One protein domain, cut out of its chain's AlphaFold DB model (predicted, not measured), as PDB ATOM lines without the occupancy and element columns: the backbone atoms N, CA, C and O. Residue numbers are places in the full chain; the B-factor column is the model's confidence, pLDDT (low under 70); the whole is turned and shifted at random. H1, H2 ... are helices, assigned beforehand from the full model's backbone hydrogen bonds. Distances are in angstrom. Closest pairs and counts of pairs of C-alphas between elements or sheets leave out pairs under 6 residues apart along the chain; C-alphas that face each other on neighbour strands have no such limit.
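Overview. This is residues 7 to 72 of the 73 residues of the protein "Addiction module protein" of Deltaproteobacteria bacterium HGW-Deltaproteobacteria-4 (UniProt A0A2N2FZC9). Three separate helices are strung along an open, flattened horseshoe: H1 and H2 make its two long arms, joined at one end by residues 30 to 38, and short H3 lies beyond the far end of H2, after a link that turns in toward the opening. The middle is empty, with no helix touching another, and residues 7 to 13 turn back at the first end of H1. The printed part has 66 residues, with three named helices in the order H1, H2, H3 and no named strand; the class is all helix. It is extended, with a radius of gyration of the C-alphas of 18.0 A, and spans 49 by 38 by 18 A, a flat outline.

Along the chain. H1, residues 14 to 29, begins at C-alpha 14 at (-38.131, 56.814, -19.429) and measures 22.8 A from first to last C-alpha. H2, residues 39 to 54, has the same length, 22.8 A, and begins at C-alpha 39 at (-54.769, 21.960, -16.265). H3, residues 62 to 69, measures 10.5 A and ends at C-alpha 69 at (-26.462, 38.096, -10.479).

Arrangement. H1 and H2 are apart, with no C-alpha of the one within 8 A of the other. By the same test H2 and H3 are apart, and so are H1 and H3. Residues 21 to 36, of which 21 to 29 belong to H1, stand free. Residues 46 to 72, which include residues 46 to 54 of H2 and 62 to 69 of H3, stand free too. In H1, H2 and H3 every O i to N i+4 pair is within hydrogen-bond range.

Size, cuts and confidence. The two C-alphas farthest apart, those of Ser 11 and Gln 54, are 49.8 A apart. The printed part has no cut. Both links are short, with 9 residues from H1 to H2 and 7 from H2 to H3. The mean pLDDT of the printed part is 90.2, and residue 72 alone is under 70.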
ATOM      1  N   GLU A   7     -44.478  52.399 -29.924       87.00
ATOM      2  CA  GLU A   7     -44.277  53.742 -30.478       87.00
ATOM      3  C   GLU A   7     -45.248  54.775 -29.889       87.00
ATOM      4  O   GLU A   7     -44.859  55.931 -29.709       87.00
ATOM      5  N   ASP A   8     -46.463  54.364 -29.505       85.88
ATOM      6  CA  ASP A   8     -47.449  55.240 -28.855       85.88
ATOM      7  C   ASP A   8     -46.942  55.786 -27.508       85.88
ATOM      8  O   ASP A   8     -47.391  56.830 -27.034       85.88
ATOM      9  N   LEU A   9     -45.970  55.098 -26.899       87.19
ATOM     10  CA  LEU A   9     -45.386  55.437 -25.602       87.19
ATOM     11  C   LEU A   9     -44.116  56.293 -25.722       87.19
ATOM     12  O   LEU A   9     -43.544  56.679 -24.702       87.19
ATOM     13  N   PHE A  10     -43.637  56.601 -26.933       88.25
ATOM     14  CA  PHE A  10     -42.389  57.358 -27.125       88.25
ATOM     15  C   PHE A  10     -42.497  58.837 -26.741       88.25
ATOM     16  O   PHE A  10     -41.468  59.481 -26.536       88.25
ATOM     17  N   SER A  11     -43.714  59.370 -26.604       91.62
ATOM     18  CA  SER A  11     -43.951  60.702 -26.037       91.62
ATOM     19  C   SER A  11     -43.657  60.770 -24.534       91.62
ATOM     20  O   SER A  11     -43.380  61.853 -24.024       91.62
ATOM     21  N   LEU A  12     -43.676  59.627 -23.840       93.62
ATOM     22  CA  LEU A  12     -43.345  59.513 -22.426       93.62
ATOM     23  C   LEU A  12     -41.828  59.432 -22.240       93.62
ATOM     24  O   LEU A  12     -41.126  58.709 -22.956       93.62
ATOM     25  N   SER A  13     -41.314  60.117 -21.227       95.69
ATOM     26  CA  SER A  13     -39.947  59.948 -20.739       95.69
ATOM     27  C   SER A  13     -39.715  58.533 -20.187       95.69
ATOM     28  O   SER A  13     -40.650  57.781 -19.920       95.69
ATOM     29  N   ILE A  14     -38.447  58.140 -19.999       94.25
ATOM     30  CA  ILE A  14     -38.131  56.814 -19.429       94.25
ATOM     31  C   ILE A  14     -38.804  56.601 -18.060       94.25
ATOM     32  O   ILE A  14     -39.429  55.553 -17.900       94.25
ATOM     33  N   PRO A  15     -38.736  57.546 -17.098       96.56
ATOM     34  CA  PRO A  15     -39.417  57.383 -15.815       96.56
ATOM     35  C   PRO A  15     -40.932  57.203 -15.953       96.56
ATOM     36  O   PRO A  15     -41.496  56.332 -15.306       96.56
ATOM     37  N   GLU A  16     -41.583  57.964 -16.839       95.44
ATOM     38  CA  GLU A  16     -43.029  57.847 -17.078       95.44
ATOM     39  C   GLU A  16     -43.403  56.494 -17.688       95.44
ATOM     40  O   GLU A  16     -44.417  55.914 -17.317       95.44
ATOM     41  N   ARG A  17     -42.569  55.942 -18.579       94.50
ATOM     42  CA  ARG A  17     -42.786  54.583 -19.097       94.50
ATOM     43  C   ARG A  17     -42.631  53.521 -18.016       94.50
ATOM     44  O   ARG A  17     -43.382  52.556 -18.027       94.50
ATOM     45  N   ILE A  18     -41.671  53.684 -17.103       94.69
ATOM     46  CA  ILE A  18     -41.495  52.763 -15.971       94.69
ATOM     47  C   ILE A  18     -42.723  52.821 -15.059       94.69
ATOM     48  O   ILE A  18     -43.275  51.771 -14.747       94.69
ATOM     49  N   GLN A  19     -43.188  54.026 -14.713       95.75
ATOM     50  CA  GLN A  19     -44.391  54.202 -13.900       95.75
ATOM     51  C   GLN A  19     -45.619  53.586 -14.572       95.75
ATOM     52  O   GLN A  19     -46.372  52.863 -13.940       95.75
ATOM     53  N   LEU A  20     -45.792  53.803 -15.877       94.06
ATOM     54  CA  LEU A  20     -46.906  53.216 -16.614       94.06
ATOM     55  C   LEU A  20     -46.862  51.680 -16.605       94.06
ATOM     56  O   LEU A  20     -47.906  51.042 -16.508       94.06
ATOM     57  N   VAL A  21     -45.674  51.077 -16.716       93.88
ATOM     58  CA  VAL A  21     -45.523  49.618 -16.608       93.88
ATOM     59  C   VAL A  21     -45.950  49.131 -15.225       93.88
ATOM     60  O   VAL A  21     -46.657  48.129 -15.150       93.88
ATOM     61  N   GLU A  22     -45.563  49.833 -14.160       95.88
ATOM     62  CA  GLU A  22     -45.979  49.529 -12.785       95.88
ATOM     63  C   GLU A  22     -47.500  49.649 -12.619       95.88
ATOM     64  O   GLU A  22     -48.140  48.677 -12.225       95.88
ATOM     65  N   ASP A  23     -48.093  50.767 -13.042       95.81
ATOM     66  CA  ASP A  23     -49.537  51.006 -12.952       95.81
ATOM     67  C   ASP A  23     -50.343  49.937 -13.715       95.81
ATOM     68  O   ASP A  23     -51.375  49.448 -13.244       95.81
ATOM     69  N   ILE A  24     -49.870  49.538 -14.903       92.50
ATOM     70  CA  ILE A  24     -50.476  48.447 -15.676       92.50
ATOM     71  C   ILE A  24     -50.355  47.132 -14.907       92.50
ATOM     72  O   ILE A  24     -51.337  46.389 -14.826       92.50
ATOM     73  N   TRP A  25     -49.186  46.838 -14.341       93.94
ATOM     74  CA  TRP A  25     -48.955  45.604 -13.595       93.94
ATOM     75  C   TRP A  25     -49.858  45.509 -12.361       93.94
ATOM     76  O   TRP A  25     -50.511  44.482 -12.158       93.94
ATOM     77  N   ASP A  26     -49.995  46.601 -11.612       94.31
ATOM     78  CA  ASP A  26     -50.912  46.710 -10.476       94.31
ATOM     79  C   ASP A  26     -52.371  46.518 -10.910       94.31
ATOM     80  O   ASP A  26     -53.135  45.798 -10.260       94.31
ATOM     81  N   SER A  27     -52.764  47.086 -12.056       92.19
ATOM     82  CA  SER A  27     -54.120  46.922 -12.595       92.19
ATOM     83  C   SER A  27     -54.452  45.477 -13.002       92.19
ATOM     84  O   SER A  27     -55.614  45.074 -12.961       92.19
ATOM     85  N   ILE A  28     -53.448  44.685 -13.384       90.69
ATOM     86  CA  ILE A  28     -53.610  43.258 -13.691       90.69
ATOM     87  C   ILE A  28     -53.700  42.459 -12.387       90.69
ATOM     88  O   ILE A  28     -54.547  41.573 -12.258       90.69
ATOM     89  N   ALA A  29     -52.867  42.798 -11.400       90.38
ATOM     90  CA  ALA A  29     -52.795  42.101 -10.118       90.38
ATOM     91  C   ALA A  29     -54.106  42.153  -9.310       90.38
ATOM     92  O   ALA A  29     -54.373  41.237  -8.534       90.38
ATOM     93  N   ILE A  30     -54.947  43.176  -9.510       93.00
ATOM     94  CA  ILE A  30     -56.264  43.283  -8.852       93.00
ATOM     95  C   ILE A  30     -57.339  42.347  -9.430       93.00
ATOM     96  O   ILE A  30     -58.414  42.249  -8.842       93.00
ATOM     97  N   GLN A  31     -57.092  41.687 -10.568       90.31
ATOM     98  CA  GLN A  31     -58.048  40.787 -11.238       90.31
ATOM     99  C   GLN A  31     -57.428  39.408 -11.534       90.31
ATOM    100  O   GLN A  31     -57.410  38.966 -12.691       90.31
ATOM    101  N   PRO A  32     -56.897  38.704 -10.517       83.12
ATOM    102  CA  PRO A  32     -56.206  37.429 -10.713       83.12
ATOM    103  C   PRO A  32     -57.116  36.343 -11.304       83.12
ATOM    104  O   PRO A  32     -56.643  35.457 -12.010       83.12
ATOM    105  N   GLU A  33     -58.428  36.421 -11.077       84.81
ATOM    106  CA  GLU A  33     -59.420  35.469 -11.583       84.81
ATOM    107  C   GLU A  33     -59.570  35.479 -13.108       84.81
ATOM    108  O   GLU A  33     -60.074  34.512 -13.677       84.81
ATOM    109  N   LYS A  34     -59.130  36.551 -13.779       86.94
ATOM    110  CA  LYS A  34     -59.146  36.643 -15.245       86.94
ATOM    111  C   LYS A  34     -57.987  35.903 -15.904       86.94
ATOM    112  O   LYS A  34     -57.991  35.738 -17.123       86.94
ATOM    113  N   VAL A  35     -56.995  35.475 -15.124       85.31
ATOM    114  CA  VAL A  35     -55.878  34.675 -15.621       85.31
ATOM    115  C   VAL A  35     -56.300  33.210 -15.622       85.31
ATOM    116  O   VAL A  35     -56.281  32.524 -14.600       85.31
ATOM    117  N   GLU A  36     -56.699  32.716 -16.792       88.44
ATOM    118  CA  GLU A  36     -57.042  31.308 -16.965       88.44
ATOM    119  C   GLU A  36     -55.778  30.438 -16.925       88.44
ATOM    120  O   GLU A  36     -54.910  30.515 -17.793       88.44
ATOM    121  N   LEU A  37     -55.684  29.577 -15.911       89.19
ATOM    122  CA  LEU A  37     -54.640  28.560 -15.825       89.19
ATOM    123  C   LEU A  37     -55.138  27.258 -16.457       89.19
ATOM    124  O   LEU A  37     -56.173  26.717 -16.047       89.19
ATOM    125  N   THR A  38     -54.379  26.731 -17.419       94.38
ATOM    126  CA  THR A  38     -54.631  25.398 -17.981       94.38
ATOM    127  C   THR A  38     -54.433  24.318 -16.914       94.38
ATOM    128  O   THR A  38     -53.783  24.548 -15.891       94.38
ATOM    129  N   SER A  39     -54.983  23.121 -17.144       94.75
ATOM    130  CA  SER A  39     -54.769  21.960 -16.265       94.75
ATOM    131  C   SER A  39     -53.289  21.683 -16.022       94.75
ATOM    132  O   SER A  39     -52.890  21.415 -14.895       94.75
ATOM    133  N   ASP A  40     -52.486  21.806 -17.075       95.94
ATOM    134  CA  ASP A  40     -51.071  21.451 -17.055       95.94
ATOM    135  C   ASP A  40     -50.269  22.463 -16.231       95.94
ATOM    136  O   ASP A  40     -49.413  22.080 -15.439       95.94
ATOM    137  N   ILE A  41     -50.603  23.754 -16.350       95.38
ATOM    138  CA  ILE A  41     -49.985  24.802 -15.531       95.38
ATOM    139  C   ILE A  41     -50.379  24.628 -14.062       95.38
ATOM    140  O   ILE A  41     -49.524  24.752 -13.192       95.38
ATOM    141  N   LYS A  42     -51.649  24.317 -13.767       94.12
ATOM    142  CA  LYS A  42     -52.092  24.061 -12.386       94.12
ATOM    143  C   LYS A  42     -51.344  22.884 -11.766       94.12
ATOM    144  O   LYS A  42     -50.831  23.021 -10.665       94.12
ATOM    145  N   TYR A  43     -51.225  21.778 -12.500       96.50
ATOM    146  CA  TYR A  43     -50.503  20.594 -12.042       96.50
ATOM    147  C   TYR A  43     -49.033  20.895 -11.712       96.50
ATOM    148  O   TYR A  43     -48.558  20.533 -10.639       96.50
ATOM    149  N   GLU A  44     -48.331  21.606 -12.599       96.50
ATOM    150  CA  GLU A  44     -46.939  22.011 -12.367       96.50
ATOM    151  C   GLU A  44     -46.807  22.934 -11.143       96.50
ATOM    152  O   GLU A  44     -45.873  22.798 -10.352       96.50
ATOM    153  N   LEU A  45     -47.737  23.878 -10.968       94.31
ATOM    154  CA  LEU A  45     -47.739  24.771  -9.808       94.31
ATOM    155  C   LEU A  45     -47.965  24.000  -8.504       94.31
ATOM    156  O   LEU A  45     -47.232  24.228  -7.544       94.31
ATOM    157  N   ASP A  46     -48.924  23.072  -8.482       95.25
ATOM    158  CA  ASP A  46     -49.202  22.229  -7.318       95.25
ATOM    159  C   ASP A  46     -47.982  21.367  -6.956       95.25
ATOM    160  O   ASP A  46     -47.601  21.298  -5.787       95.25
ATOM    161  N   GLN A  47     -47.308  20.780  -7.952       95.38
ATOM    162  CA  GLN A  47     -46.084  20.006  -7.733       95.38
ATOM    163  C   GLN A  47     -44.975  20.868  -7.113       95.38
ATOM    164  O   GLN A  47     -44.381  20.481  -6.107       95.38
ATOM    165  N   ARG A  48     -44.714  22.058  -7.668       93.00
ATOM    166  CA  ARG A  48     -43.675  22.964  -7.146       93.00
ATOM    167  C   ARG A  48     -43.982  23.465  -5.741       93.00
ATOM    168  O   ARG A  48     -43.061  23.690  -4.958       93.00
ATOM    169  N   LEU A  49     -45.259  23.666  -5.422       92.50
ATOM    170  CA  LEU A  49     -45.691  24.063  -4.082       92.50
ATOM    171  C   LEU A  49     -45.491  22.932  -3.067       92.50
ATOM    172  O   LEU A  49     -45.047  23.200  -1.950       92.50
ATOM    173  N   GLU A  50     -45.760  21.685  -3.449       94.06
ATOM    174  CA  GLU A  50     -45.493  20.511  -2.610       94.06
ATOM    175  C   GLU A  50     -43.984  20.331  -2.371       94.06
ATOM    176  O   GLU A  50     -43.548  20.182  -1.229       94.06
ATOM    177  N   GLU A  51     -43.166  20.435  -3.422       91.06
ATOM    178  CA  GLU A  51     -41.699  20.399  -3.317       91.06
ATOM    179  C   GLU A  51     -41.175  21.503  -2.385       91.06
ATOM    180  O   GLU A  51     -40.368  21.240  -1.489       91.06
ATOM    181  N   TYR A  52     -41.696  22.728  -2.528       87.94
ATOM    182  CA  TYR A  52     -41.395  23.844  -1.630       87.94
ATOM    183  C   TYR A  52     -41.732  23.512  -0.173       87.94
ATOM    184  O   TYR A  52     -40.929  23.783   0.722       87.94
ATOM    185  N   ALA A  53     -42.918  22.948   0.077       88.62
ATOM    186  CA  ALA A  53     -43.393  22.649   1.424       88.62
ATOM    187  C   ALA A  53     -42.523  21.590   2.116       88.62
ATOM    188  O   ALA A  53     -42.287  21.680   3.324       88.62
ATOM    189  N   GLN A  54     -42.014  20.618   1.358       91.44
ATOM    190  CA  GLN A  54     -41.132  19.576   1.882       91.44
ATOM    191  C   GLN A  54     -39.690  20.055   2.071       91.44
ATOM    192  O   GLN A  54     -39.017  19.600   3.001       91.44
ATOM    193  N   GLN A  55     -39.204  20.974   1.227       87.00
ATOM    194  CA  GLN A  55     -37.811  21.435   1.240       87.00
ATOM    195  C   GLN A  55     -37.681  22.970   1.129       87.00
ATOM    196  O   GLN A  55     -37.117  23.489   0.160       87.00
ATOM    197  N   PRO A  56     -38.106  23.741   2.153       76.69
ATOM    198  CA  PRO A  56     -38.087  25.207   2.082       76.69
ATOM    199  C   PRO A  56     -36.678  25.812   1.967       76.69
ATOM    200  O   PRO A  56     -36.522  26.947   1.532       76.69
ATOM    201  N   GLN A  57     -35.644  25.077   2.393       73.69
ATOM    202  CA  GLN A  57     -34.260  25.565   2.441       73.69
ATOM    203  C   GLN A  57     -33.471  25.353   1.143       73.69
ATOM    204  O   GLN A  57     -32.357  25.857   1.028       73.69
ATOM    205  N   GLU A  58     -34.015  24.630   0.163       75.88
ATOM    206  CA  GLU A  58     -33.327  24.414  -1.121       75.88
ATOM    207  C   GLU A  58     -33.432  25.612  -2.069       75.88
ATOM    208  O   GLU A  58     -32.784  25.670  -3.117       75.88
ATOM    209  N   GLN A  59     -34.219  26.614  -1.694       80.50
ATOM    210  CA  GLN A  59     -34.443  27.786  -2.515       80.50
ATOM    211  C   GLN A  59     -33.567  28.930  -2.055       80.50
ATOM    212  O   GLN A  59     -33.336  29.149  -0.870       80.50
ATOM    213  N   SER A  60     -33.094  29.694  -3.030       86.44
ATOM    214  CA  SER A  60     -32.300  30.871  -2.728       86.44
ATOM    215  C   SER A  60     -33.190  32.022  -2.299       86.44
ATOM    216  O   SER A  60     -34.178  32.325  -2.974       86.44
ATOM    217  N   SER A  61     -32.791  32.725  -1.246       88.56
ATOM    218  CA  SER A  61     -33.421  34.000  -0.909       88.56
ATOM    219  C   SER A  61     -33.211  35.017  -2.036       88.56
ATOM    220  O   SER A  61     -32.270  34.916  -2.835       88.56
ATOM    221  N   TRP A  62     -34.066  36.040  -2.100       87.19
ATOM    222  CA  TRP A  62     -33.887  37.118  -3.073       87.19
ATOM    223  C   TRP A  62     -32.508  37.783  -2.947       87.19
ATOM    224  O   TRP A  62     -31.855  38.038  -3.960       87.19
ATOM    225  N   ASP A  63     -32.019  37.981  -1.723       90.31
ATOM    226  CA  ASP A  63     -30.697  38.559  -1.475       90.31
ATOM    227  C   ASP A  63     -29.564  37.677  -2.012       90.31
ATOM    228  O   ASP A  63     -28.603  38.189  -2.596       90.31
ATOM    229  N   GLU A  64     -29.678  36.351  -1.896       91.19
ATOM    230  CA  GLU A  64     -28.716  35.406  -2.474       91.19
ATOM    231  C   GLU A  64     -28.740  35.432  -4.002       91.19
ATOM    232  O   GLU A  64     -27.681  35.492  -4.637       91.19
ATOM    233  N   VAL A  65     -29.932  35.425  -4.609       90.50
ATOM    234  CA  VAL A  65     -30.101  35.522  -6.068       90.50
ATOM    235  C   VAL A  65     -29.494  36.826  -6.580       90.50
ATOM    236  O   VAL A  65     -28.650  36.801  -7.482       90.50
ATOM    237  N   ARG A  66     -29.864  37.956  -5.971       90.00
ATOM    238  CA  ARG A  66     -29.350  39.288  -6.301       90.00
ATOM    239  C   ARG A  66     -27.830  39.336  -6.165       90.00
ATOM    240  O   ARG A  66     -27.139  39.758  -7.088       90.00
ATOM    241  N   SER A  67     -27.287  38.813  -5.071       92.69
ATOM    242  CA  SER A  67     -25.839  38.758  -4.839       92.69
ATOM    243  C   SER A  67     -25.090  37.900  -5.864       92.69
ATOM    244  O   SER A  67     -23.912  38.153  -6.122       92.69
ATOM    245  N   ARG A  68     -25.722  36.865  -6.437       92.88
ATOM    246  CA  ARG A  68     -25.132  36.053  -7.517       92.88
ATOM    247  C   ARG A  68     -25.161  36.771  -8.861       92.88
ATOM    248  O   ARG A  68     -24.169  36.724  -9.582       92.88
ATOM    249  N   LEU A  69     -26.279  37.408  -9.200       91.25
ATOM    250  CA  LEU A  69     -26.462  38.096 -10.479       91.25
ATOM    251  C   LEU A  69     -25.535  39.319 -10.600       91.25
ATOM    252  O   LEU A  69     -24.899  39.496 -11.632       91.25
ATOM    253  N   TRP A  70     -25.359  40.088  -9.522       86.75
ATOM    254  CA  TRP A  70     -24.511  41.288  -9.503       86.75
ATOM    255  C   TRP A  70     -23.016  40.971  -9.374       86.75
ATOM    256  O   TRP A  70     -22.190  41.845  -9.584       86.75
ATOM    257  N   ARG A  71     -22.655  39.718  -9.065       81.44
ATOM    258  CA  ARG A  71     -21.267  39.228  -9.126       81.44
ATOM    259  C   ARG A  71     -20.805  38.890 -10.547       81.44
ATOM    260  O   ARG A  71     -19.624  38.626 -10.740       81.44
ATOM    261  N   ARG A  72     -21.736  38.796 -11.503       64.50
ATOM    262  CA  ARG A  72     -21.471  38.446 -12.912       64.50
ATOM    263  C   ARG A  72     -21.384  39.670 -13.832       64.50
ATOM    264  O   ARG A  72     -21.204  39.490 -15.033       64.50
TER     265      ARG A  72